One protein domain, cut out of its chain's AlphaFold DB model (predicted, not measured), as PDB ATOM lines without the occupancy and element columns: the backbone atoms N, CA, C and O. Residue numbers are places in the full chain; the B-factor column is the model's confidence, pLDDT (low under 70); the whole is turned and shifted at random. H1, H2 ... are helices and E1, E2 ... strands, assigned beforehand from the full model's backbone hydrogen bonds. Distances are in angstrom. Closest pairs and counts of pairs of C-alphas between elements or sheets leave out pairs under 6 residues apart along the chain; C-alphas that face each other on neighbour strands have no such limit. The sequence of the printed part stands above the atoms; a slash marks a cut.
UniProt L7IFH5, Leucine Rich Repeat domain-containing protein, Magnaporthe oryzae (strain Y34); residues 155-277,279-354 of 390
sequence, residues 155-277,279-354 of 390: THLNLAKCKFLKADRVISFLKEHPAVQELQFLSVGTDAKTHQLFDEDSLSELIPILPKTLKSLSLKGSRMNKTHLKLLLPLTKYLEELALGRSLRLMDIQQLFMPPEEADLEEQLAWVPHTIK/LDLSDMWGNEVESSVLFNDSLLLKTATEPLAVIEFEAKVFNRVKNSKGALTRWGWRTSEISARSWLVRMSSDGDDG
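This is residues 155 to 277 and 279 to 354 of the 390 residues of the protein "Leucine Rich Repeat domain-containing protein" of Magnaporthe oryzae (strain Y34) (UniProt L7IFH5). The chain winds in four stacked turns, E1 H1 to E4 H4, with a small parallel sheet along one side and the helices H1 to H4 in a row along the other; next to this coil sits a second part, a three-stranded antiparallel sheet with H7 and H8 over one face. The short stretch 279 to 280 joins the two sheets edge to edge, pairing with E4 and E5, while H5 lies far out on a loop. The 199 printed residues run E1 H1 E2 H2 E3 H3 E4 H4 H5 H6 E5 H7 H8 E6 E7; the sheet orders are E1 E2 E3 E4 and E5 E7 E6. The class is mixed, helices and strands, with under half of the residues in named elements; the whole is compact, with a radius of gyration of the C-alphas of 16.9 A and spans of 49 by 44 by 32 A.

Look first at E1, residues 156 to 158, E2, 185 to 187, E3, 216 to 218, and E4, 241 to 243. N 157 and O 185 are 2.9 A apart, N 186 and O 216 2.9 A, N 217 and O 241 3.0 A, within hydrogen-bond range. With H1, residues 167 to 176, H2, 200 to 209, and H3, 226 to 232, they form three strand-helix-strand units, parallel neighbour strands with a helix between, each with a right-handed crossover. H1 and H2 touch at Ile 171 and Leu 206, C-alphas 5.7 A apart, at a shallow tilt of 13 degrees, the same way. H2 and H3 touch at Ile 207 and Leu 231, C-alphas 6.2 A apart. H3 touches H4, residues 250 to 256, at Lys 226 and Asp 252, C-alphas 6.3 A apart. H5, residues 265 to 269, is apart from H4. H6, residues 291 to 297, is close but not clearly touching H4, C-alphas 250 and 294 being 7.5 A apart. In the second sheet, E5, residues 310 to 313, pairs with E7, 341 to 346, through N 311 and O 344, 2.9 A; E7 and E6, 333 to 338, a hairpin, have N 334 and O 345 at 2.8 A. H7, residues 315 to 321, is on this sheet over E7, at a height over the sheet of 8.5 A; H8, 325 to 330, is on the same face. E5, H7, H8 and E6 make a split strand-helix-strand unit, with E7 between its strands, and its crossover is right-handed. Every O i to N i+4 pair is within hydrogen-bond range in H1, H5, H6 and H8, but 4 of 6 in H2, 2 of 3 in H3 and H7, and 0 of 3 in H4, where 3 of 4 O i to N i+3 pairs are.

Find C-alpha 156 at (133.427, 147.248, 120.235), where E1 begins. H1 is 14.1 A long and H2 15.0 A. E6 runs 16.7 A, and E7, 16.3 A, ends at C-alpha 346, (144.988, 130.897, 138.804).

The C-alphas farthest apart, of Pro 178 and Gly 326, are 50.9 A apart. Residue 278 is not printed, and C-alphas 277 and 279 are 7.0 A apart across this cut. The links E2 to H2 and H6 to E5 are long. Residues 349 to 350 have pLDDT under 70.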
ATOM      1  N   THR A 155     129.739 147.099 118.267       98.56
ATOM      2  CA  THR A 155     129.890 146.065 119.294       98.56
ATOM      3  C   THR A 155     131.159 146.287 120.116       98.56
ATOM      4  O   THR A 155     131.230 145.863 121.265       98.56
ATOM      5  N   HIS A 156     132.162 146.972 119.561       98.75
ATOM      6  CA  HIS A 156     133.427 147.248 120.235       98.75
ATOM      7  C   HIS A 156     133.751 148.734 120.149       98.75
ATOM      8  O   HIS A 156     134.018 149.246 119.060       98.75
ATOM      9  N   LEU A 157     133.752 149.411 121.297       98.81
ATOM     10  CA  LEU A 157     134.018 150.841 121.402       98.81
ATOM     11  C   LEU A 157     135.132 151.119 122.414       98.81
ATOM     12  O   LEU A 157     135.029 150.774 123.593       98.81
ATOM     13  N   ASN A 158     136.199 151.775 121.959       98.75
ATOM     14  CA  ASN A 158     137.305 152.189 122.818       98.75
ATOM     15  C   ASN A 158     137.470 153.709 122.769       98.75
ATOM     16  O   ASN A 158     137.990 154.259 121.800       98.75
ATOM     17  N   LEU A 159     137.033 154.367 123.841       98.50
ATOM     18  CA  LEU A 159     137.141 155.807 124.088       98.50
ATOM     19  C   LEU A 159     138.218 156.127 125.133       98.50
ATOM     20  O   LEU A 159     138.307 157.258 125.619       98.50
ATOM     21  N   ALA A 160     139.047 155.149 125.513       98.00
ATOM     22  CA  ALA A 160     140.026 155.350 126.570       98.00
ATOM     23  C   ALA A 160     140.970 156.518 126.267       98.00
ATOM     24  O   ALA A 160     141.466 156.673 125.156       98.00
ATOM     25  N   LYS A 161     141.277 157.328 127.281       96.88
ATOM     26  CA  LYS A 161     142.232 158.446 127.213       96.88
ATOM     27  C   LYS A 161     141.887 159.521 126.163       96.88
ATOM     28  O   LYS A 161     142.775 160.282 125.783       96.88
ATOM     29  N   CYS A 162     140.628 159.625 125.732       97.06
ATOM     30  CA  CYS A 162     140.150 160.705 124.864       97.06
ATOM     31  C   CYS A 162     139.830 161.953 125.698       97.06
ATOM     32  O   CYS A 162     138.759 162.067 126.283       97.06
ATOM     33  N   LYS A 163     140.777 162.896 125.774       95.69
ATOM     34  CA  LYS A 163     140.714 164.050 126.699       95.69
ATOM     35  C   LYS A 163     139.719 165.152 126.302       95.69
ATOM     36  O   LYS A 163     139.507 166.073 127.081       95.69
ATOM     37  N   PHE A 164     139.168 165.090 125.092       96.44
ATOM     38  CA  PHE A 164     138.220 166.078 124.557       96.44
ATOM     39  C   PHE A 164     136.757 165.634 124.698       96.44
ATOM     40  O   PHE A 164     135.852 166.361 124.284       96.44
ATOM     41  N   LEU A 165     136.525 164.464 125.298       97.62
ATOM     42  CA  LEU A 165     135.196 163.986 125.648       97.62
ATOM     43  C   LEU A 165     134.789 164.492 127.033       97.62
ATOM     44  O   LEU A 165     135.631 164.695 127.908       97.62
ATOM     45  N   LYS A 166     133.483 164.683 127.230       97.38
ATOM     46  CA  LYS A 166     132.887 165.019 128.531       97.38
ATOM     47  C   LYS A 166     131.985 163.882 129.010       97.38
ATOM     48  O   LYS A 166     131.376 163.199 128.189       97.38
ATOM     49  N   ALA A 167     131.911 163.675 130.325       97.88
ATOM     50  CA  ALA A 167     131.181 162.552 130.916       97.88
ATOM     51  C   ALA A 167     129.697 162.540 130.539       97.88
ATOM     52  O   ALA A 167     129.204 161.519 130.069       97.88
ATOM     53  N   ASP A 168     129.018 163.678 130.675       98.06
ATOM     54  CA  ASP A 168     127.603 163.867 130.337       98.06
ATOM     55  C   ASP A 168     127.301 163.501 128.876       98.06
ATOM     56  O   ASP A 168     126.323 162.812 128.585       98.06
ATOM     57  N   ARG A 169     128.184 163.898 127.952       98.25
ATOM     58  CA  ARG A 169     128.054 163.584 126.522       98.25
ATOM     59  C   ARG A 169     128.281 162.107 126.235       98.25
ATOM     60  O   ARG A 169     127.503 161.514 125.496       98.25
ATOM     61  N   VAL A 170     129.285 161.486 126.856       98.50
ATOM     62  CA  VAL A 170     129.519 160.039 126.713       98.50
ATOM     63  C   VAL A 170     128.350 159.233 127.291       98.50
ATOM     64  O   VAL A 170     127.920 158.265 126.668       98.50
ATOM     65  N   ILE A 171     127.803 159.638 128.440       98.62
ATOM     66  CA  ILE A 171     126.636 158.994 129.064       98.62
ATOM     67  C   ILE A 171     125.409 159.119 128.158       98.62
ATOM     68  O   ILE A 171     124.770 158.110 127.872       98.62
ATOM     69  N   SER A 172     125.102 160.324 127.663       98.44
ATOM     70  CA  SER A 172     123.982 160.552 126.736       98.44
ATOM     71  C   SER A 172     124.133 159.718 125.459       98.44
ATOM     72  O   SER A 172     123.196 159.015 125.080       98.44
ATOM     73  N   PHE A 173     125.329 159.682 124.863       98.56
ATOM     74  CA  PHE A 173     125.611 158.852 123.693       98.56
ATOM     75  C   PHE A 173     125.368 157.359 123.964       98.56
ATOM     76  O   PHE A 173     124.655 156.703 123.207       98.56
ATOM     77  N   LEU A 174     125.899 156.818 125.066       98.50
ATOM     78  CA  LEU A 174     125.704 155.410 125.438       98.50
ATOM     79  C   LEU A 174     124.242 155.080 125.770       98.50
ATOM     80  O   LEU A 174     123.794 153.964 125.514       98.50
ATOM     81  N   LYS A 175     123.496 156.045 126.310       97.81
ATOM     82  CA  LYS A 175     122.088 155.886 126.681       97.81
ATOM     83  C   LYS A 175     121.149 155.927 125.478       97.81
ATOM     84  O   LYS A 175     120.193 155.161 125.424       97.81
ATOM     85  N   GLU A 176     121.380 156.847 124.545       97.38
ATOM     86  CA  GLU A 176     120.382 157.244 123.541       97.38
ATOM     87  C   GLU A 176     120.756 156.835 122.114       97.38
ATOM     88  O   GLU A 176     119.879 156.708 121.251       97.38
ATOM     89  N   HIS A 177     122.045 156.635 121.825       98.31
ATOM     90  CA  HIS A 177     122.483 156.401 120.459       98.31
ATOM     91  C   HIS A 177     122.239 154.936 120.040       98.31
ATOM     92  O   HIS A 177     122.752 154.008 120.674       98.31
ATOM     93  N   PRO A 178     121.500 154.669 118.942       97.94
ATOM     94  CA  PRO A 178     121.140 153.303 118.553       97.94
ATOM     95  C   PRO A 178     122.348 152.452 118.141       97.94
ATOM     96  O   PRO A 178     122.301 151.229 118.238       97.94
ATOM     97  N   ALA A 179     123.455 153.082 117.734       98.12
ATOM     98  CA  ALA A 179     124.637 152.348 117.300       98.12
ATOM     99  C   ALA A 179     125.376 151.603 118.419       98.12
ATOM    100  O   ALA A 179     126.253 150.814 118.102       98.12
ATOM    101  N   VAL A 180     125.072 151.840 119.698       98.25
ATOM    102  CA  VAL A 180     125.830 151.283 120.838       98.25
ATOM    103  C   VAL A 180     124.987 150.420 121.779       98.25
ATOM    104  O   VAL A 180     125.391 150.139 122.904       98.25
ATOM    105  N   GLN A 181     123.825 149.957 121.320       96.00
ATOM    106  CA  GLN A 181     122.913 149.158 122.148       96.00
ATOM    107  C   GLN A 181     123.391 147.707 122.346       96.00
ATOM    108  O   GLN A 181     123.049 147.075 123.338       96.00
ATOM    109  N   GLU A 182     124.242 147.201 121.446       96.31
ATOM    110  CA  GLU A 182     124.723 145.808 121.422       96.31
ATOM    111  C   GLU A 182     126.224 145.702 121.767       96.31
ATOM    112  O   GLU A 182     126.946 144.833 121.264       96.31
ATOM    113  N   LEU A 183     126.738 146.621 122.595       98.50
ATOM    114  CA  LEU A 183     128.155 146.643 122.968       98.50
ATOM    115  C   LEU A 183     128.574 145.351 123.686       98.50
ATOM    116  O   LEU A 183     127.946 144.919 124.647       98.50
ATOM    117  N   GLN A 184     129.692 144.778 123.251       98.31
ATOM    118  CA  GLN A 184     130.392 143.646 123.863       98.31
ATOM    119  C   GLN A 184     131.702 144.090 124.525       98.31
ATOM    120  O   GLN A 184     132.090 143.544 125.555       98.31
ATOM    121  N   PHE A 185     132.361 145.114 123.983       98.56
ATOM    122  CA  PHE A 185     133.560 145.717 124.560       98.56
ATOM    123  C   PHE A 185     133.357 147.220 124.709       98.56
ATOM    124  O   PHE A 185     133.103 147.914 123.720       98.56
ATOM    125  N   LEU A 186     133.523 147.718 125.933       98.75
ATOM    126  CA  LEU A 186     133.538 149.142 126.225       98.75
ATOM    127  C   LEU A 186     134.739 149.492 127.094       98.75
ATOM    128  O   LEU A 186     134.907 148.999 128.210       98.75
ATOM    129  N   SER A 187     135.543 150.425 126.607       98.56
ATOM    130  CA  SER A 187     136.623 151.010 127.387       98.56
ATOM    131  C   SER A 187     136.505 152.523 127.361       98.56
ATOM    132  O   SER A 187     136.648 153.152 126.315       98.56
ATOM    133  N   VAL A 188     136.255 153.105 128.533       97.81
ATOM    134  CA  VAL A 188     136.191 154.559 128.751       97.81
ATOM    135  C   VAL A 188     137.285 155.029 129.713       97.81
ATOM    136  O   VAL A 188     137.217 156.110 130.292       97.81
ATOM    137  N   GLY A 189     138.306 154.190 129.900       94.44
ATOM    138  CA  GLY A 189     139.314 154.402 130.923       94.44
ATOM    139  C   GLY A 189     140.195 155.627 130.664       94.44
ATOM    140  O   GLY A 189     140.607 155.879 129.533       94.44
ATOM    141  N   THR A 190     140.562 156.369 131.701       93.06
ATOM    142  CA  THR A 190     141.474 157.518 131.608       93.06
ATOM    143  C   THR A 190     142.758 157.303 132.400       93.06
ATOM    144  O   THR A 190     142.918 156.336 133.137       93.06
ATOM    145  N   ASP A 191     143.717 158.211 132.220       88.75
ATOM    146  CA  ASP A 191     144.823 158.358 133.162       88.75
ATOM    147  C   ASP A 191     144.468 159.473 134.149       88.75
ATOM    148  O   ASP A 191     144.592 160.657 133.817       88.75
ATOM    149  N   ALA A 192     144.054 159.081 135.359       86.56
ATOM    150  CA  ALA A 192     143.606 159.984 136.418       86.56
ATOM    151  C   ALA A 192     144.637 161.057 136.809       86.56
ATOM    152  O   ALA A 192     144.253 162.078 137.376       86.56
ATOM    153  N   LYS A 193     145.932 160.860 136.513       84.81
ATOM    154  CA  LYS A 193     146.972 161.871 136.768       84.81
ATOM    155  C   LYS A 193     146.907 163.034 135.785       84.81
ATOM    156  O   LYS A 193     147.378 164.121 136.093       84.81
ATOM    157  N   THR A 194     146.368 162.793 134.593       85.94
ATOM    158  CA  THR A 194     146.329 163.783 133.509       85.94
ATOM    159  C   THR A 194     144.923 164.278 133.212       85.94
ATOM    160  O   THR A 194     144.766 165.412 132.773       85.94
ATOM    161  N   HIS A 195     143.910 163.432 133.406       89.38
ATOM    162  CA  HIS A 195     142.525 163.744 133.101       89.38
ATOM    163  C   HIS A 195     141.582 162.769 133.821       89.38
ATOM    164  O   HIS A 195     141.714 161.547 133.703       89.38
ATOM    165  N   GLN A 196     140.599 163.314 134.532       90.38
ATOM    166  CA  GLN A 196     139.483 162.553 135.082       90.38
ATOM    167  C   GLN A 196     138.258 162.814 134.208       90.38
ATOM    168  O   GLN A 196     137.798 163.950 134.152       90.38
ATOM    169  N   LEU A 197     137.758 161.769 133.543       94.44
ATOM    170  CA  LEU A 197     136.512 161.853 132.779       94.44
ATOM    171  C   LEU A 197     135.312 161.650 133.705       94.44
ATOM    172  O   LEU A 197     134.468 162.529 133.782       94.44
ATOM    173  N   PHE A 198     135.280 160.546 134.461       96.69
ATOM    174  CA  PHE A 198     134.172 160.218 135.361       96.69
ATOM    175  C   PHE A 198     134.536 160.399 136.839       96.69
ATOM    176  O   PHE A 198     135.552 159.882 137.329       96.69
ATOM    177  N   ASP A 199     133.683 161.131 137.547       96.19
ATOM    178  CA  ASP A 199     133.597 161.163 139.004       96.19
ATOM    179  C   ASP A 199     132.523 160.187 139.521       96.19
ATOM    180  O   ASP A 199     132.029 159.337 138.780       96.19
ATOM    181  N   GLU A 200     132.206 160.270 140.814       97.62
ATOM    182  CA  GLU A 200     131.291 159.333 141.466       97.62
ATOM    183  C   GLU A 200     129.840 159.496 140.986       97.62
ATOM    184  O   GLU A 200     129.166 158.506 140.700       97.62
ATOM    185  N   ASP A 201     129.381 160.735 140.815       97.88
ATOM    186  CA  ASP A 201     128.018 161.015 140.356       97.88
ATOM    187  C   ASP A 201     127.833 160.544 138.910       97.88
ATOM    188  O   ASP A 201     126.917 159.776 138.605       97.88
ATOM    189  N   SER A 202     128.787 160.876 138.035       97.69
ATOM    190  CA  SER A 202     128.735 160.462 136.631       97.69
ATOM    191  C   SER A 202     128.781 158.937 136.469       97.69
ATOM    192  O   SER A 202     128.151 158.381 135.572       97.69
ATOM    193  N   LEU A 203     129.511 158.216 137.331       98.06
ATOM    194  CA  LEU A 203     129.499 156.749 137.320       98.06
ATOM    195  C   LEU A 203     128.182 156.157 137.821       98.06
ATOM    196  O   LEU A 203     127.764 155.108 137.321       98.06
ATOM    197  N   SER A 204     127.543 156.811 138.788       98.50
ATOM    198  CA  SER A 204     126.223 156.412 139.279       98.50
ATOM    199  C   SER A 204     125.156 156.524 138.186       98.50
ATOM    200  O   SER A 204     124.223 155.723 138.168       98.50
ATOM    201  N   GLU A 205     125.332 157.443 137.235       98.50
ATOM    202  CA  GLU A 205     124.510 157.545 136.024       98.50
ATOM    203  C   GLU A 205     124.925 156.555 134.923       98.50
ATOM    204  O   GLU A 205     124.065 155.953 134.277       98.50
ATOM    205  N   LEU A 206     126.232 156.359 134.710       98.50
ATOM    206  CA  LEU A 206     126.768 155.523 133.631       98.50
ATOM    207  C   LEU A 206     126.493 154.030 133.836       98.50
ATOM    208  O   LEU A 206     126.058 153.352 132.913       98.50
ATOM    209  N   ILE A 207     126.808 153.479 135.009       98.62
ATOM    210  CA  ILE A 207     126.807 152.020 135.209       98.62
ATOM    211  C   ILE A 207     125.417 151.395 134.962       98.62
ATOM    212  O   ILE A 207     125.359 150.374 134.272       98.62
ATOM    213  N   PRO A 208     124.299 151.976 135.449       98.25
ATOM    214  CA  PRO A 208     122.970 151.385 135.270       98.25
ATOM    215  C   PRO A 208     122.476 151.318 133.821       98.25
ATOM    216  O   PRO A 208     121.595 150.511 133.531       98.25
ATOM    217  N   ILE A 209     123.004 152.157 132.922       97.75
ATOM    218  CA  ILE A 209     122.577 152.203 131.514       97.75
ATOM    219  C   ILE A 209     123.377 151.259 130.607       97.75
ATOM    220  O   ILE A 209     123.047 151.118 129.433       97.75
ATOM    221  N   LEU A 210     124.437 150.623 131.119       98.31
ATOM    222  CA  LEU A 210     125.294 149.756 130.312       98.31
ATOM    223  C   LEU A 210     124.561 148.469 129.889       98.31
ATOM    224  O   LEU A 210     123.880 147.844 130.711       98.31
ATOM    225  N   PRO A 211     124.713 148.019 128.630       97.00
ATOM    226  CA  PRO A 211     123.946 146.893 128.124       97.00
ATOM    227  C   PRO A 211     124.460 145.557 128.674       97.00
ATOM    228  O   PRO A 211     125.659 145.333 128.855       97.00
ATOM    229  N   LYS A 212     123.533 144.612 128.874       97.06
ATOM    230  CA  LYS A 212     123.824 143.242 129.347       97.06
ATOM    231  C   LYS A 212     124.605 142.398 128.327       97.06
ATOM    232  O   LYS A 212     125.037 141.295 128.641       97.06
ATOM    233  N   THR A 213     124.786 142.899 127.108       97.94
ATOM    234  CA  THR A 213     125.618 142.282 126.068       97.94
ATOM    235  C   THR A 213     127.116 142.421 126.348       97.94
ATOM    236  O   THR A 213     127.905 141.678 125.759       97.94
ATOM    237  N   LEU A 214     127.518 143.325 127.254       98.38
ATOM    238  CA  LEU A 214     128.922 143.586 127.558       98.38
ATOM    239  C   LEU A 214     129.642 142.348 128.101       98.38
ATOM    240  O   LEU A 214     129.188 141.680 129.030       98.38
ATOM    241  N   LYS A 215     130.822 142.106 127.535       98.31
ATOM    242  CA  LYS A 215     131.795 141.080 127.923       98.31
ATOM    243  C   LYS A 215     133.059 141.677 128.522       98.31
ATOM    244  O   LYS A 215     133.668 141.044 129.379       98.31
ATOM    245  N   SER A 216     133.430 142.890 128.124       98.56
ATOM    246  CA  SER A 216     134.577 143.613 128.669       98.56
ATOM    247  C   SER A 216     134.204 145.054 128.975       98.56
ATOM    248  O   SER A 216     133.683 145.763 128.110       98.56
ATOM    249  N   LEU A 217     134.461 145.471 130.214       98.75
ATOM    250  CA  LEU A 217     134.238 146.831 130.686       98.75
ATOM    251  C   LEU A 217     135.496 147.365 131.366       98.75
ATOM    252  O   LEU A 217     135.995 146.776 132.325       98.75
ATOM    253  N   SER A 218     135.963 148.529 130.918       98.50
ATOM    254  CA  SER A 218     137.053 149.256 131.567       98.50
ATOM    255  C   SER A 218     136.622 150.640 132.035       98.50
ATOM    256  O   SER A 218     136.355 151.528 131.220       98.50
ATOM    257  N   LEU A 219     136.611 150.818 133.361       98.19
ATOM    258  CA  LEU A 219     136.317 152.069 134.073       98.19
ATOM    259  C   LEU A 219     137.577 152.713 134.675       98.19
ATOM    260  O   LEU A 219     137.478 153.561 135.567       98.19
ATOM    261  N   LYS A 220     138.763 152.320 134.200       96.38
ATOM    262  CA  LYS A 220     140.049 152.822 134.705       96.38
ATOM    263  C   LYS A 220     140.107 154.351 134.748       96.38
ATOM    264  O   LYS A 220     139.519 155.037 133.924       96.38
ATOM    265  N   GLY A 221     140.802 154.913 135.720       95.38
ATOM    266  CA  GLY A 221     140.978 156.341 135.949       95.38
ATOM    267  C   GLY A 221     139.791 157.011 136.644       95.38
ATOM    268  O   GLY A 221     139.969 158.058 137.272       95.38
ATOM    269  N   SER A 222     138.605 156.400 136.600       96.75
ATOM    270  CA  SER A 222     137.391 156.948 137.207       96.75
ATOM    271  C   SER A 222     137.473 156.924 138.730       96.75
ATOM    272  O   SER A 222     138.014 155.979 139.314       96.75
ATOM    273  N   ARG A 223     136.936 157.954 139.393       95.69
ATOM    274  CA  ARG A 223     136.816 157.972 140.859       95.69
ATOM    275  C   ARG A 223     135.593 157.158 141.272       95.69
ATOM    276  O   ARG A 223     134.492 157.460 140.832       95.69
ATOM    277  N   MET A 224     135.785 156.142 142.111       96.62
ATOM    278  CA  MET A 224     134.714 155.254 142.560       96.62
ATOM    279  C   MET A 224     134.537 155.275 144.078       96.62
ATOM    280  O   MET A 224     135.447 155.633 144.819       96.62
ATOM    281  N   ASN A 225     133.377 154.806 144.535       95.75
ATOM    282  CA  ASN A 225     133.113 154.463 145.923       95.75
ATOM    283  C   ASN A 225     132.378 153.101 145.988       95.75
ATOM    284  O   ASN A 225     132.041 152.503 144.959       95.75
ATOM    285  N   LYS A 226     132.103 152.605 147.200       95.19
ATOM    286  CA  LYS A 226     131.473 151.290 147.421       95.19
ATOM    287  C   LYS A 226     130.060 151.132 146.834       95.19
ATOM    288  O   LYS A 226     129.631 150.002 146.609       95.19
ATOM    289  N   THR A 227     129.307 152.211 146.603       96.50
ATOM    290  CA  THR A 227     127.941 152.112 146.055       96.50
ATOM    291  C   THR A 227     127.970 151.675 144.593       96.50
ATOM    292  O   THR A 227     127.128 150.875 144.187       96.50
ATOM    293  N   HIS A 228     128.997 152.062 143.830       98.19
ATOM    294  CA  HIS A 228     129.166 151.628 142.441       98.19
ATOM    295  C   HIS A 228     129.349 150.118 142.300       98.19
ATOM    296  O   HIS A 228     128.961 149.547 141.287       98.19
ATOM    297  N   LEU A 229     129.898 149.441 143.312       97.31
ATOM    298  CA  LEU A 229     130.010 147.983 143.299       97.31
ATOM    299  C   LEU A 229     128.629 147.311 143.320       97.31
ATOM    300  O   LEU A 229     128.445 146.274 142.691       97.31
ATOM    301  N   LYS A 230     127.634 147.921 143.981       95.19
ATOM    302  CA  LYS A 230     126.242 147.446 143.922       95.19
ATOM    303  C   LYS A 230     125.645 147.647 142.528       95.19
ATOM    304  O   LYS A 230     124.944 146.768 142.044       95.19
ATOM    305  N   LEU A 231     125.967 148.763 141.869       98.06
ATOM    306  CA  LEU A 231     125.530 149.038 140.494       98.06
ATOM    307  C   LEU A 231     126.201 148.111 139.470       98.06
ATOM    308  O   LEU A 231     125.583 147.752 138.474       98.06
ATOM    309  N   LEU A 232     127.449 147.697 139.714       98.25
ATOM    310  CA  LEU A 232     128.179 146.756 138.861       98.25
ATOM    311  C   LEU A 232     127.712 145.308 139.031       98.25
ATOM    312  O   LEU A 232     127.867 144.518 138.100       98.25
ATOM    313  N   LEU A 233     127.152 144.947 140.188       96.56
ATOM    314  CA  LEU A 233     126.790 143.567 140.516       96.56
ATOM    315  C   LEU A 233     125.899 142.884 139.452       96.56
ATOM    316  O   LEU A 233     126.197 141.743 139.096       96.56
ATOM    317  N   PRO A 234     124.866 143.531 138.871       96.94
ATOM    318  CA  PRO A 234     124.093 142.937 137.778       96.94
ATOM    319  C   PRO A 234     124.914 142.677 136.507       96.94
ATOM    320  O   PRO A 234     124.657 141.702 135.803       96.94
ATOM    321  N   LEU A 235     125.909 143.518 136.206       98.12
ATOM    322  CA  LEU A 235     126.760 143.363 135.022       98.12
ATOM    323  C   LEU A 235     127.759 142.213 135.179       98.12
ATOM    324  O   LEU A 235     128.134 141.590 134.185       98.12
ATOM    325  N   THR A 236     128.152 141.858 136.410       97.81
ATOM    326  CA  THR A 236     129.113 140.761 136.646       97.81
ATOM    327  C   THR A 236     128.612 139.395 136.186       97.81
ATOM    328  O   THR A 236     129.411 138.470 136.085       97.81
ATOM    329  N   LYS A 237     127.314 139.266 135.882       97.25
ATOM    330  CA  LYS A 237     126.684 138.043 135.359       97.25
ATOM    331  C   LYS A 237     126.878 137.863 133.849       97.25
ATOM    332  O   LYS A 237     126.558 136.809 133.312       97.25
ATOM    333  N   TYR A 238     127.366 138.902 133.172       97.50
ATOM    334  CA  TYR A 238     127.576 138.920 131.723       97.50
ATOM    335  C   TYR A 238     129.023 139.246 131.347       97.50
ATOM    336  O   TYR A 238     129.505 138.752 130.323       97.50
ATOM    337  N   LEU A 239     129.701 140.043 132.183       98.44
ATOM    338  CA  LEU A 239     131.093 140.441 132.016       98.44
ATOM    339  C   LEU A 239     132.052 139.272 132.237       98.44
ATOM    340  O   LEU A 239     131.941 138.511 133.196       98.44
ATOM    341  N   GLU A 240     133.062 139.200 131.383       97.81
ATOM    342  CA  GLU A 240     134.212 138.311 131.515       97.81
ATOM    343  C   GLU A 240     135.471 139.096 131.916       97.81
ATOM    344  O   GLU A 240     136.310 138.581 132.655       97.81
ATOM    345  N   GLU A 241     135.584 140.356 131.487       98.31
ATOM    346  CA  GLU A 241     136.664 141.276 131.851       98.31
ATOM    347  C   GLU A 241     136.109 142.530 132.533       98.31
ATOM    348  O   GLU A 241     135.241 143.214 131.988       98.31
ATOM    349  N   LEU A 242     136.644 142.856 133.709       98.62
ATOM    350  CA  LEU A 242     136.292 144.066 134.442       98.62
ATOM    351  C   LEU A 242     137.554 144.791 134.908       98.62
ATOM    352  O   LEU A 242     138.338 144.244 135.681       98.62
ATOM    353  N   ALA A 243     137.726 146.039 134.481       98.25
ATOM    354  CA  ALA A 243     138.732 146.936 135.033       98.25
ATOM    355  C   ALA A 243     138.078 148.023 135.879       98.25
ATOM    356  O   ALA A 243     137.275 148.816 135.378       98.25
ATOM    357  N   LEU A 244     138.426 148.040 137.165       97.69
ATOM    358  CA  LEU A 244     137.886 148.987 138.132       97.69
ATOM    359  C   LEU A 244     138.685 150.293 138.125       97.69
ATOM    360  O   LEU A 244     139.868 150.324 137.787       97.69
ATOM    361  N   GLY A 245     138.010 151.376 138.508       95.62
ATOM    362  CA  GLY A 245     138.641 152.659 138.785       95.62
ATOM    363  C   GLY A 245     139.331 152.688 140.152       95.62
ATOM    364  O   GLY A 245     139.601 151.664 140.782       95.62
ATOM    365  N   ARG A 246     139.608 153.901 140.629       94.06
ATOM    366  CA  ARG A 246     140.342 154.157 141.879       94.06
ATOM    367  C   ARG A 246     139.404 154.413 143.063       94.06
ATOM    368  O   ARG A 246     138.205 154.599 142.873       94.06
ATOM    369  N   SER A 247     139.977 154.513 144.265       93.75
ATOM    370  CA  SER A 247     139.266 154.848 145.518       93.75
ATOM    371  C   SER A 247     138.335 153.750 146.062       93.75
ATOM    372  O   SER A 247     137.449 154.019 146.871       93.75
ATOM    373  N   LEU A 248     138.578 152.494 145.679       93.81
ATOM    374  CA  LEU A 248     137.934 151.311 146.256       93.81
ATOM    375  C   LEU A 248     138.901 150.576 147.179       93.81
ATOM    376  O   LEU A 248     140.103 150.564 146.927       93.81
ATOM    377  N   ARG A 249     138.378 149.922 148.217       90.75
ATOM    378  CA  ARG A 249     139.166 149.022 149.069       90.75
ATOM    379  C   ARG A 249     138.989 147.588 148.601       90.75
ATOM    380  O   ARG A 249     137.892 147.199 148.202       90.75
ATOM    381  N   LEU A 250     140.036 146.778 148.751       90.19
ATOM    382  CA  LEU A 250     140.012 145.361 148.380       90.19
ATOM    383  C   LEU A 250     138.832 144.589 148.998       90.19
ATOM    384  O   LEU A 250     138.188 143.793 148.317       90.19
ATOM    385  N   MET A 251     138.521 144.868 150.266       88.69
ATOM    386  CA  MET A 251     137.427 144.217 150.996       88.69
ATOM    387  C   MET A 251     136.041 144.582 150.471       88.69
ATOM    388  O   MET A 251     135.129 143.776 150.588       88.69
ATOM    389  N   ASP A 252     135.865 145.761 149.873       91.62
ATOM    390  CA  ASP A 252     134.578 146.113 149.272       91.62
ATOM    391  C   ASP A 252     134.404 145.345 147.945       91.62
ATOM    392  O   ASP A 252     133.333 144.831 147.652       91.62
ATOM    393  N   ILE A 253     135.475 145.187 147.158       93.81
ATOM    394  CA  ILE A 253     135.446 144.559 145.821       93.81
ATOM    395  C   ILE A 253     134.977 143.103 145.863       93.81
ATOM    396  O   ILE A 253     134.321 142.641 144.926       93.81
ATOM    397  N   GLN A 254     135.281 142.369 146.936       90.56
ATOM    398  CA  GLN A 254     134.925 140.951 147.035       90.56
ATOM    399  C   GLN A 254     133.405 140.702 146.986       90.56
ATOM    400  O   GLN A 254     132.983 139.624 146.569       90.56
ATOM    401  N   GLN A 255     132.587 141.717 147.301       91.38
ATOM    402  CA  GLN A 255     131.122 141.658 147.208       91.38
ATOM    403  C   GLN A 255     130.606 141.436 145.772       91.38
ATOM    404  O   GLN A 255     129.436 141.134 145.567       91.38
ATOM    405  N   LEU A 256     131.454 141.623 144.752       95.25
ATOM    406  CA  LEU A 256     131.103 141.331 143.360       95.25
ATOM    407  C   LEU A 256     131.061 139.825 143.060       95.25
ATOM    408  O   LEU A 256     130.449 139.420 142.067       95.25
ATOM    409  N   PHE A 257     131.732 139.020 143.887       94.38
ATOM    410  CA  PHE A 257     132.019 137.612 143.616       94.38
ATOM    411  C   PHE A 257     131.224 136.661 144.511       94.38
ATOM    412  O   PHE A 257     130.898 135.561 144.075       94.38
ATOM    413  N   MET A 258     130.859 137.101 145.714       88.50
ATOM    414  CA  MET A 258     130.146 136.301 146.712       88.50
ATOM    415  C   MET A 258     128.967 137.085 147.299       88.50
ATOM    416  O   MET A 258     129.055 138.317 147.375       88.50
ATOM    417  N   PRO A 259     127.894 136.403 147.749       86.81
ATOM    418  CA  PRO A 259     126.849 137.058 148.522       86.81
ATOM    419  C   PRO A 259     127.431 137.628 149.829       86.81
ATOM    420  O   PRO A 259     128.426 137.095 150.337       86.81
ATOM    421  N   PRO A 260     126.845 138.705 150.384       80.81
ATOM    422  CA  PRO A 260     127.224 139.203 151.704       80.81
ATOM    423  C   PRO A 260     127.125 138.095 152.761       80.81
ATOM    424  O   PRO A 260     126.171 137.325 152.749       80.81
ATOM    425  N   GLU A 261     128.076 138.024 153.696       76.31
ATOM    426  CA  GLU A 261     128.049 137.004 154.766       76.31
ATOM    427  C   GLU A 261     126.811 137.129 155.669       76.31
ATOM    428  O   GLU A 261     126.325 136.136 156.199       76.31
ATOM    429  N   GLU A 262     126.287 138.347 155.808       82.44
ATOM    430  CA  GLU A 262     125.096 138.671 156.602       82.44
ATOM    431  C   GLU A 262     123.782 138.528 155.813       82.44
ATOM    432  O   GLU A 262     122.717 138.810 156.359       82.44
ATOM    433  N   ALA A 263     123.841 138.122 154.538       82.62
ATOM    434  CA  ALA A 263     122.654 137.927 153.712       82.62
ATOM    435  C   ALA A 263     121.774 136.816 154.295       82.62
ATOM    436  O   ALA A 263     122.282 135.773 154.724       82.62
ATOM    437  N   ASP A 264     120.459 137.023 154.298       89.75
ATOM    438  CA  ASP A 264     119.525 135.996 154.750       89.75
ATOM    439  C   ASP A 264     119.484 134.794 153.786       89.75
ATOM    440  O   ASP A 264     120.088 134.785 152.709       89.75
ATOM    441  N   LEU A 265     118.792 133.726 154.193       88.50
ATOM    442  CA  LEU A 265     118.734 132.500 153.398       88.50
ATOM    443  C   LEU A 265     118.097 132.734 152.018       88.50
ATOM    444  O   LEU A 265     118.481 132.071 151.057       88.50
ATOM    445  N   GLU A 266     117.143 133.658 151.904       89.06
ATOM    446  CA  GLU A 266     116.468 133.954 150.641       89.06
ATOM    447  C   GLU A 266     117.417 134.677 149.675       89.06
ATOM    448  O   GLU A 266     117.557 134.260 148.522       89.06
ATOM    449  N   GLU A 267     118.151 135.680 150.158       84.75
ATOM    450  CA  GLU A 267     119.183 136.390 149.399       84.75
ATOM    451  C   GLU A 267     120.321 135.459 148.955       84.75
ATOM    452  O   GLU A 267     120.798 135.551 147.819       84.75
ATOM    453  N   GLN A 268     120.735 134.524 149.817       84.88
ATOM    454  CA  GLN A 268     121.746 133.522 149.471       84.88
ATOM    455  C   GLN A 268     121.252 132.559 148.386       84.88
ATOM    456  O   GLN A 268     122.002 132.246 147.459       84.88
ATOM    457  N   LEU A 269     119.996 132.107 148.465       86.81
ATOM    458  CA  LEU A 269     119.394 131.224 147.460       86.81
ATOM    459  C   LEU A 269     119.153 131.935 146.121       86.81
ATOM    460  O   LEU A 269     119.230 131.300 145.069       86.81
ATOM    461  N   ALA A 270     118.896 133.245 146.143       88.62
ATOM    462  CA  ALA A 270     118.732 134.069 144.948       88.62
ATOM    463  C   ALA A 270     120.068 134.495 144.304       88.62
ATOM    464  O   ALA A 270     120.069 135.112 143.232       88.62
ATOM    465  N   TRP A 271     121.212 134.190 144.929       91.56
ATOM    466  CA  TRP A 271     122.519 134.604 144.430       91.56
ATOM    467  C   TRP A 271     122.848 133.959 143.081       91.56
ATOM    468  O   TRP A 271     122.996 132.745 142.947       91.56
ATOM    469  N   VAL A 272     123.058 134.804 142.073       93.06
ATOM    470  CA  VAL A 272     123.568 134.377 140.768       93.06
ATOM    471  C   VAL A 272     125.091 134.540 140.760       93.06
ATOM    472  O   VAL A 272     125.565 135.658 140.976       93.06
ATOM    473  N   PRO A 273     125.889 133.496 140.477       94.06
ATOM    474  CA  PRO A 273     127.342 133.616 140.361       94.06
ATOM    475  C   PRO A 273     127.785 134.589 139.258       94.06
ATOM    476  O   PRO A 273     127.071 134.835 138.286       94.06
ATOM    477  N   HIS A 274     128.973 135.168 139.410       96.75
ATOM    478  CA  HIS A 274     129.569 136.020 138.381       96.75
ATOM    479  C   HIS A 274     130.168 135.189 137.232       96.75
ATOM    480  O   HIS A 274     130.489 134.014 137.387       96.75
ATOM    481  N   THR A 275     130.404 135.833 136.089       97.12
ATOM    482  CA  THR A 275     131.116 135.262 134.932       97.12
ATOM    483  C   THR A 275     132.522 135.838 134.748       97.12
ATOM    484  O   THR A 275     133.243 135.423 133.842       97.12
ATOM    485  N   ILE A 276     132.928 136.782 135.608       97.81
ATOM    486  CA  ILE A 276     134.221 137.479 135.524       97.81
ATOM    487  C   ILE A 276     135.384 136.479 135.579       97.81
ATOM    488  O   ILE A 276     135.536 135.746 136.553       97.81
ATOM    489  N   LYS A 277     136.228 136.516 134.547       96.81
ATOM    490  CA  LYS A 277     137.474 135.752 134.395       96.81
ATOM    491  C   LYS A 277     138.701 136.612 134.694       96.81
ATOM    492  O   LYS A 277     139.709 136.093 135.172       96.81
ATOM    493  N   LEU A 279     140.041 140.479 136.364       97.88
ATOM    494  CA  LEU A 279     139.866 141.670 137.184       97.88
ATOM    495  C   LEU A 279     141.124 142.542 137.112       97.88
ATOM    496  O   LEU A 279     142.207 142.100 137.482       97.88
ATOM    497  N   ASP A 280     140.995 143.790 136.672       97.31
ATOM    498  CA  ASP A 280     142.096 144.759 136.691       97.31
ATOM    499  C   ASP A 280     141.954 145.711 137.880       97.31
ATOM    500  O   ASP A 280     140.994 146.483 137.966       97.31
ATOM    501  N   LEU A 281     142.936 145.639 138.783       95.81
ATOM    502  CA  LEU A 281     143.081 146.468 139.979       95.81
ATOM    503  C   LEU A 281     144.280 147.421 139.873       95.81
ATOM    504  O   LEU A 281     144.723 147.983 140.871       95.81
ATOM    505  N   SER A 282     144.851 147.619 138.684       93.00
ATOM    506  CA  SER A 282     146.080 148.410 138.523       93.00
ATOM    507  C   SER A 282     145.910 149.924 138.701       93.00
ATOM    508  O   SER A 282     146.900 150.651 138.681       93.00
ATOM    509  N   ASP A 283     144.692 150.402 138.963       92.44
ATOM    510  CA  ASP A 283     144.442 151.777 139.417       92.44
ATOM    511  C   ASP A 283     144.414 151.926 140.946       92.44
ATOM    512  O   ASP A 283     144.193 153.021 141.466       92.44
ATOM    513  N   MET A 284     144.694 150.845 141.671       89.62
ATOM    514  CA  MET A 284     144.840 150.814 143.127       89.62
ATOM    515  C   MET A 284     146.322 150.904 143.491       89.62
ATOM    516  O   MET A 284     146.931 149.940 143.942       89.62
ATOM    517  N   TRP A 285     146.935 152.051 143.197       82.12
ATOM    518  CA  TRP A 285     148.391 152.261 143.221       82.12
ATOM    519  C   TRP A 285     148.977 152.582 144.608       82.12
ATOM    520  O   TRP A 285     150.202 152.660 144.746       82.12
ATOM    521  N   GLY A 286     148.139 152.804 145.621       77.12
ATOM    522  CA  GLY A 286     148.544 153.123 146.985       77.12
ATOM    523  C   GLY A 286     148.466 151.917 147.927       77.12
ATOM    524  O   GLY A 286     149.022 150.846 147.655       77.12
ATOM    525  N   ASN A 287     147.811 152.135 149.069       78.69
ATOM    526  CA  ASN A 287     147.598 151.142 150.126       78.69
ATOM    527  C   ASN A 287     146.217 150.476 150.028       78.69
ATOM    528  O   ASN A 287     145.830 149.727 150.910       78.69
ATOM    529  N   GLU A 288     145.459 150.726 148.961       83.19
ATOM    530  CA  GLU A 288     144.144 150.114 148.749       83.19
ATOM    531  C   GLU A 288     144.226 148.583 148.604       83.19
ATOM    532  O   GLU A 288     143.260 147.872 148.897       83.19
ATOM    533  N   VAL A 289     145.397 148.083 148.180       81.88
ATOM    534  CA  VAL A 289     145.753 146.662 148.130       81.88
ATOM    535  C   VAL A 289     146.932 146.402 149.070       81.88
ATOM    536  O   VAL A 289     148.109 146.536 148.706       81.88
ATOM    537  N   GLU A 290     146.606 146.004 150.297       84.31
ATOM    538  CA  GLU A 290     147.572 145.496 151.270       84.31
ATOM    539  C   GLU A 290     147.775 143.989 151.082       84.31
ATOM    540  O   GLU A 290     146.817 143.228 150.933       84.31
ATOM    541  N   SER A 291     149.032 143.533 151.089       82.94
ATOM    542  CA  SER A 291     149.349 142.116 150.871       82.94
ATOM    543  C   SER A 291     148.816 141.226 151.993       82.94
ATOM    544  O   SER A 291     148.294 140.153 151.709       82.94
ATOM    545  N   SER A 292     148.901 141.670 153.248       84.62
ATOM    546  CA  SER A 292     148.313 140.982 154.407       84.62
ATOM    547  C   SER A 292     146.821 140.730 154.203       84.62
ATOM    548  O   SER A 292     146.387 139.585 154.294       84.62
ATOM    549  N   VAL A 293     146.075 141.775 153.838       87.19
ATOM    550  CA  VAL A 293     144.631 141.698 153.588       87.19
ATOM    551  C   VAL A 293     144.335 140.763 152.420       87.19
ATOM    552  O   VAL A 293     143.479 139.892 152.537       87.19
ATOM    553  N   LEU A 294     145.071 140.866 151.307       90.00
ATOM    554  CA  LEU A 294     144.878 139.985 150.150       90.00
ATOM    555  C   LEU A 294     145.067 138.495 150.492       90.00
ATOM    556  O   LEU A 294     144.338 137.659 149.961       90.00
ATOM    557  N   PHE A 295     146.047 138.154 151.334       87.81
ATOM    558  CA  PHE A 295     146.393 136.758 151.624       87.81
ATOM    559  C   PHE A 295     145.642 136.141 152.805       87.81
ATOM    560  O   PHE A 295     145.481 134.916 152.816       87.81
ATOM    561  N   ASN A 296     145.234 136.951 153.784       86.19
ATOM    562  CA  ASN A 296     144.638 136.468 155.031       86.19
ATOM    563  C   ASN A 296     143.128 136.720 155.099       86.19
ATOM    564  O   ASN A 296     142.394 135.834 155.533       86.19
ATOM    565  N   ASP A 297     142.670 137.888 154.641       85.81
ATOM    566  CA  ASP A 297     141.302 138.363 154.887       85.81
ATOM    567  C   ASP A 297     140.426 138.321 153.624       85.81
ATOM    568  O   ASP A 297     139.229 138.046 153.686       85.81
ATOM    569  N   SER A 298     141.021 138.561 152.453       86.19
ATOM    570  CA  SER A 298     140.297 138.646 151.188       86.19
ATOM    571  C   SER A 298     139.828 137.281 150.690       86.19
ATOM    572  O   SER A 298     140.547 136.279 150.720       86.19
ATOM    573  N   LEU A 299     138.622 137.258 150.123       88.75
ATOM    574  CA  LEU A 299     138.086 136.073 149.452       88.75
ATOM    575  C   LEU A 299     138.584 135.921 148.007       88.75
ATOM    576  O   LEU A 299     138.416 134.852 147.428       88.75
ATOM    577  N   LEU A 300     139.217 136.947 147.423       91.62
ATOM    578  CA  LEU A 300     139.525 137.002 145.987       91.62
ATOM    579  C   LEU A 300     140.362 135.824 145.480       91.62
ATOM    580  O   LEU A 300     140.146 135.369 144.358       91.62
ATOM    581  N   LEU A 301     141.288 135.319 146.300       92.44
ATOM    582  CA  LEU A 301     142.165 134.207 145.926       92.44
ATOM    583  C   LEU A 301     141.553 132.822 146.193       92.44
ATOM    584  O   LEU A 301     142.114 131.819 145.751       92.44
ATOM    585  N   LYS A 302     140.417 132.737 146.894       91.31
ATOM    586  CA  LYS A 302     139.778 131.456 147.229       91.31
ATOM    587  C   LYS A 302     139.175 130.803 145.980       91.31
ATOM    588  O   LYS A 302     138.969 131.448 144.957       91.31
ATOM    589  N   THR A 303     138.896 129.504 146.034       90.94
ATOM    590  CA  THR A 303     138.206 128.775 144.948       90.94
ATOM    591  C   THR A 303     136.751 129.210 144.784       90.94
ATOM    592  O   THR A 303     136.209 129.133 143.693       90.94
ATOM    593  N   ALA A 304     136.137 129.754 145.840       89.94
ATOM    594  CA  ALA A 304     134.768 130.265 145.801       89.94
ATOM    595  C   ALA A 304     134.556 131.421 144.800       89.94
ATOM    596  O   ALA A 304     133.429 131.658 144.392       89.94
ATOM    597  N   THR A 305     135.619 132.122 144.387       93.19
ATOM    598  CA  THR A 305     135.549 133.193 143.376       93.19
ATOM    599  C   THR A 305     135.753 132.687 141.951       93.19
ATOM    600  O   THR A 305     135.933 133.482 141.032       93.19
ATOM    601  N   GLU A 306     135.776 131.373 141.724       93.62
ATOM    602  CA  GLU A 306     135.734 130.844 140.366       93.62
ATOM    603  C   GLU A 306     134.438 131.296 139.657       93.62
ATOM    604  O   GLU A 306     133.365 131.271 140.256       93.62
ATOM    605  N   PRO A 307     134.518 131.736 138.385       94.62
ATOM    606  CA  PRO A 307     135.609 131.467 137.449       94.62
ATOM    607  C   PRO A 307     136.742 132.517 137.385       94.62
ATOM    608  O   PRO A 307     137.511 132.492 136.423       94.62
ATOM    609  N   LEU A 308     136.891 133.428 138.357       95.94
ATOM    610  CA  LEU A 308     137.963 134.435 138.355       95.94
ATOM    611  C   LEU A 308     139.337 133.763 138.258       95.94
ATOM    612  O   LEU A 308     139.743 133.011 139.148       95.94
ATOM    613  N   ALA A 309     140.064 134.064 137.184       94.88
ATOM    614  CA  ALA A 309     141.295 133.375 136.817       94.88
ATOM    615  C   ALA A 309     142.503 134.308 136.711       94.88
ATOM    616  O   ALA A 309     143.635 133.846 136.839       94.88
ATOM    617  N   VAL A 310     142.298 135.605 136.473       95.69
ATOM    618  CA  VAL A 310     143.388 136.571 136.312       95.69
ATOM    619  C   VAL A 310     143.091 137.846 137.086       95.69
ATOM    620  O   VAL A 310     142.013 138.420 136.949       95.69
ATOM    621  N   ILE A 311     144.069 138.307 137.868       96.25
ATOM    622  CA  ILE A 311     144.018 139.604 138.548       96.25
ATOM    623  C   ILE A 311     145.242 140.422 138.133       96.25
ATOM    624  O   ILE A 311     146.374 140.007 138.384       96.25
ATOM    625  N   GLU A 312     145.025 141.565 137.481       95.94
ATOM    626  CA  GLU A 312     146.082 142.523 137.134       95.94
ATOM    627  C   GLU A 312     146.309 143.513 138.277       95.94
ATOM    628  O   GLU A 312     145.361 144.067 138.833       95.94
ATOM    629  N   PHE A 313     147.578 143.762 138.593       94.25
ATOM    630  CA  PHE A 313     147.991 144.721 139.612       94.25
ATOM    631  C   PHE A 313     148.917 145.782 139.023       94.25
ATOM    632  O   PHE A 313     149.596 145.573 138.018       94.25
ATOM    633  N   GLU A 314     148.981 146.926 139.697       92.25
ATOM    634  CA  GLU A 314     150.022 147.920 139.448       92.25
ATOM    635  C   GLU A 314     151.394 147.351 139.852       92.25
ATOM    636  O   GLU A 314     151.498 146.561 140.791       92.25
ATOM    637  N   ALA A 315     152.458 147.737 139.145       89.75
ATOM    638  CA  ALA A 315     153.783 147.134 139.289       89.75
ATOM    639  C   ALA A 315     154.355 147.193 140.723       89.75
ATOM    640  O   ALA A 315     154.930 146.213 141.206       89.75
ATOM    641  N   LYS A 316     154.200 148.311 141.445       88.94
ATOM    642  CA  LYS A 316     154.659 148.442 142.840       88.94
ATOM    643  C   LYS A 316     153.829 147.588 143.791       88.94
ATOM    644  O   LYS A 316     154.403 146.985 144.697       88.94
ATOM    645  N   VAL A 317     152.512 147.522 143.598       89.88
ATOM    646  CA  VAL A 317     151.632 146.622 144.367       89.88
ATOM    647  C   VAL A 317     152.034 145.172 144.124       89.88
ATOM    648  O   VAL A 317     152.260 144.413 145.068       89.88
ATOM    649  N   PHE A 318     152.221 144.805 142.858       92.06
ATOM    650  CA  PHE A 318     152.600 143.462 142.453       92.06
ATOM    651  C   PHE A 318     153.932 143.019 143.062       92.06
ATOM    652  O   PHE A 318     154.048 141.892 143.539       92.06
ATOM    653  N   ASN A 319     154.921 143.916 143.133       90.00
ATOM    654  CA  ASN A 319     156.205 143.632 143.777       90.00
ATOM    655  C   ASN A 319     156.069 143.243 145.257       90.00
ATOM    656  O   ASN A 319     156.870 142.448 145.744       90.00
ATOM    657  N   ARG A 320     155.053 143.750 145.971       88.50
ATOM    658  CA  ARG A 320     154.763 143.329 147.353       88.50
ATOM    659  C   ARG A 320     154.081 141.963 147.395       88.50
ATOM    660  O   ARG A 320     154.434 141.126 148.219       88.50
ATOM    661  N   VAL A 321     153.135 141.727 146.488       88.44
ATOM    662  CA  VAL A 321     152.338 140.492 146.412       88.44
ATOM    663  C   VAL A 321     153.181 139.288 145.963       88.44
ATOM    664  O   VAL A 321     153.066 138.205 146.533       88.44
ATOM    665  N   LYS A 322     154.081 139.465 144.986       89.88
ATOM    666  CA  LYS A 322     154.852 138.365 144.376       89.88
ATOM    667  C   LYS A 322     155.878 137.705 145.300       89.88
ATOM    668  O   LYS A 322     156.303 136.581 145.035       89.88
ATOM    669  N   ASN A 323     156.262 138.373 146.388       87.12
ATOM    670  CA  ASN A 323     157.208 137.834 147.366       87.12
ATOM    671  C   ASN A 323     156.597 136.704 148.217       87.12
ATOM    672  O   ASN A 323     157.327 135.861 148.735       87.12
ATOM    673  N   SER A 324     155.268 136.608 148.290       87.62
ATOM    674  CA  SER A 324     154.546 135.592 149.069       87.62
ATOM    675  C   SER A 324     154.297 134.293 148.285       87.62
ATOM    676  O   SER A 324     153.186 133.760 148.287       87.62
ATOM    677  N   LYS A 325     155.322 133.751 147.611       85.12
ATOM    678  CA  LYS A 325     155.187 132.582 146.712       85.12
ATOM    679  C   LYS A 325     154.499 131.377 147.365       85.12
ATOM    680  O   LYS A 325     153.611 130.791 146.762       85.12
ATOM    681  N   GLY A 326     154.857 131.045 148.608       87.31
ATOM    682  CA  GLY A 326     154.246 129.920 149.328       87.31
ATOM    683  C   GLY A 326     152.748 130.104 149.601       87.31
ATOM    684  O   GLY A 326     151.997 129.132 149.554       87.31
ATOM    685  N   ALA A 327     152.294 131.340 149.842       88.19
ATOM    686  CA  ALA A 327     150.872 131.645 149.996       88.19
ATOM    687  C   ALA A 327     150.139 131.562 148.650       88.19
ATOM    688  O   ALA A 327     149.070 130.964 148.576       88.19
ATOM    689  N   LEU A 328     150.740 132.087 147.577       91.56
ATOM    690  CA  LEU A 328     150.187 131.997 146.224       91.56
ATOM    691  C   LEU A 328     150.007 130.542 145.782       91.56
ATOM    692  O   LEU A 328     148.909 130.165 145.383       91.56
ATOM    693  N   THR A 329     151.033 129.699 145.939       91.00
ATOM    694  CA  THR A 329     150.939 128.268 145.612       91.00
ATOM    695  C   THR A 329     149.855 127.572 146.432       91.00
ATOM    696  O   THR A 329     149.078 126.808 145.869       91.00
ATOM    697  N   ARG A 330     149.756 127.869 147.737       89.94
ATOM    698  CA  ARG A 330     148.718 127.309 148.619       89.94
ATOM    699  C   ARG A 330     147.305 127.654 148.151       89.94
ATOM    700  O   ARG A 330     146.431 126.801 148.208       89.94
ATOM    701  N   TRP A 331     147.098 128.881 147.684       90.06
ATOM    702  CA  TRP A 331     145.811 129.340 147.160       90.06
ATOM    703  C   TRP A 331     145.573 128.959 145.691       90.06
ATOM    704  O   TRP A 331     144.532 129.300 145.141       90.06
ATOM    705  N   GLY A 332     146.508 128.263 145.038       93.06
ATOM    706  CA  GLY A 332     146.348 127.859 143.644       93.06
ATOM    707  C   GLY A 332     146.618 128.979 142.633       93.06
ATOM    708  O   GLY A 332     146.046 128.961 141.550       93.06
ATOM    709  N   TRP A 333     147.476 129.952 142.947       94.94
ATOM    710  CA  TRP A 333     147.840 131.064 142.061       94.94
ATOM    711  C   TRP A 333     149.336 131.088 141.736       94.94
ATOM    712  O   TRP A 333     150.184 130.701 142.540       94.94
ATOM    713  N   ARG A 334     149.669 131.606 140.554       93.94
ATOM    714  CA  ARG A 334     151.038 131.866 140.099       93.94
ATOM    715  C   ARG A 334     151.186 133.297 139.602       93.94
ATOM    716  O   ARG A 334     150.223 133.935 139.190       93.94
ATOM    717  N   THR A 335     152.413 133.791 139.608       94.25
ATOM    718  CA  THR A 335     152.762 135.104 139.060       94.25
ATOM    719  C   THR A 335     152.992 135.017 137.557       94.25
ATOM    720  O   THR A 335     153.564 134.038 137.074       94.25
ATOM    721  N   SER A 336     152.618 136.061 136.827       91.75
ATOM    722  CA  SER A 336     152.983 136.257 135.426       91.75
ATOM    723  C   SER A 336     153.305 137.729 135.190       91.75
ATOM    724  O   SER A 336     152.597 138.590 135.698       91.75
ATOM    725  N   GLU A 337     154.347 138.032 134.421       89.06
ATOM    726  CA  GLU A 337     154.740 139.407 134.078       89.06
ATOM    727  C   GLU A 337     155.100 139.464 132.588       89.06
ATOM    728  O   GLU A 337     155.743 138.553 132.066       89.06
ATOM    729  N   ILE A 338     154.664 140.514 131.895       83.69
ATOM    730  CA  ILE A 338     155.021 140.810 130.504       83.69
ATOM    731  C   ILE A 338     155.285 142.313 130.449       83.69
ATOM    732  O   ILE A 338     154.364 143.123 130.563       83.69
ATOM    733  N   SER A 339     156.558 142.673 130.276       82.06
ATOM    734  CA  SER A 339     157.029 144.061 130.294       82.06
ATOM    735  C   SER A 339     156.493 144.832 131.514       82.06
ATOM    736  O   SER A 339     156.795 144.466 132.646       82.06
ATOM    737  N   ALA A 340     155.687 145.875 131.299       81.94
ATOM    738  CA  ALA A 340     155.137 146.748 132.331       81.94
ATOM    739  C   ALA A 340     153.808 146.268 132.950       81.94
ATOM    740  O   ALA A 340     153.185 147.028 133.695       81.94
ATOM    741  N   ARG A 341     153.328 145.061 132.623       90.19
ATOM    742  CA  ARG A 341     152.082 144.506 133.172       90.19
ATOM    743  C   ARG A 341     152.351 143.234 133.964       90.19
ATOM    744  O   ARG A 341     153.135 142.380 133.542       90.19
ATOM    745  N   SER A 342     151.661 143.117 135.093       92.81
ATOM    746  CA  SER A 342     151.871 142.047 136.061       92.81
ATOM    747  C   SER A 342     150.541 141.483 136.556       92.81
ATOM    748  O   SER A 342     149.622 142.226 136.907       92.81
ATOM    749  N   TRP A 343     150.460 140.156 136.613       93.81
ATOM    750  CA  TRP A 343     149.246 139.411 136.930       93.81
ATOM    751  C   TRP A 343     149.489 138.334 137.977       93.81
ATOM    752  O   TRP A 343     150.531 137.669 137.997       93.81
ATOM    753  N   LEU A 344     148.464 138.090 138.785       94.62
ATOM    754  CA  LEU A 344     148.235 136.773 139.358       94.62
ATOM    755  C   LEU A 344     147.344 135.975 138.410       94.62
ATOM    756  O   LEU A 344     146.340 136.483 137.916       94.62
ATOM    757  N   VAL A 345     147.719 134.724 138.165       94.31
ATOM    758  CA  VAL A 345     146.996 133.788 137.302       94.31
ATOM    759  C   VAL A 345     146.681 132.536 138.107       94.31
ATOM    760  O   VAL A 345     147.584 131.943 138.701       94.31
ATOM    761  N   ARG A 346     145.415 132.129 138.144       93.81
ATOM    762  CA  ARG A 346     144.988 130.897 138.804       93.81
ATOM    763  C   ARG A 346     145.583 129.701 138.064       93.81
ATOM    764  O   ARG A 346     145.628 129.658 136.836       93.81
ATOM    765  N   MET A 347     146.072 128.728 138.817       91.06
ATOM    766  CA  MET A 347     146.571 127.451 138.324       91.06
ATOM    767  C   MET A 347     145.371 126.520 138.099       91.06
ATOM    768  O   MET A 347     145.204 125.554 138.832       91.06
ATOM    769  N   SER A 348     144.480 126.850 137.158       74.25
ATOM    770  CA  SER A 348     143.373 125.950 136.802       74.25
ATOM    771  C   SER A 348     143.816 124.896 135.782       74.25
ATOM    772  O   SER A 348     144.757 125.104 135.011       74.25
ATOM    773  N   SER A 349     143.128 123.754 135.784       56.41
ATOM    774  CA  SER A 349     143.319 122.637 134.846       56.41
ATOM    775  C   SER A 349     142.547 122.789 133.533       56.41
ATOM    776  O   SER A 349     142.759 122.010 132.608       56.41
ATOM    777  N   ASP A 350     141.653 123.775 133.442       68.38
ATOM    778  CA  ASP A 350     140.581 123.803 132.433       68.38
ATOM    779  C   ASP A 350     141.052 124.216 131.032       68.38
ATOM    780  O   ASP A 350     140.260 124.251 130.094       68.38
ATOM    781  N   GLY A 351     142.330 124.571 130.877       72.38
ATOM    782  CA  GLY A 351     142.911 124.941 129.586       72.38
ATOM    783  C   GLY A 351     142.341 126.222 128.960       72.38
ATOM    784  O   GLY A 351     142.627 126.485 127.795       72.38
ATOM    785  N   ASP A 352     141.557 127.019 129.703       86.81
ATOM    786  CA  ASP A 352     140.997 128.299 129.242       86.81
ATOM    787  C   ASP A 352     142.132 129.305 128.979       86.81
ATOM    788  O   ASP A 352     142.668 129.938 129.890       86.81
ATOM    789  N   ASP A 353     142.500 129.452 127.707       84.69
ATOM    790  CA  ASP A 353     143.545 130.364 127.227       84.69
ATOM    791  C   ASP A 353     143.049 131.816 127.062       84.69
ATOM    792  O   ASP A 353     143.779 132.700 126.595       84.69
ATOM    793  N   GLY A 354     141.797 132.069 127.454       88.62
ATOM    794  CA  GLY A 354     141.125 133.355 127.352       88.62
ATOM    795  C   GLY A 354     140.613 133.699 125.958       88.62
ATOM    796  O   GLY A 354     140.126 134.816 125.775       88.62
TER     797      GLY A 354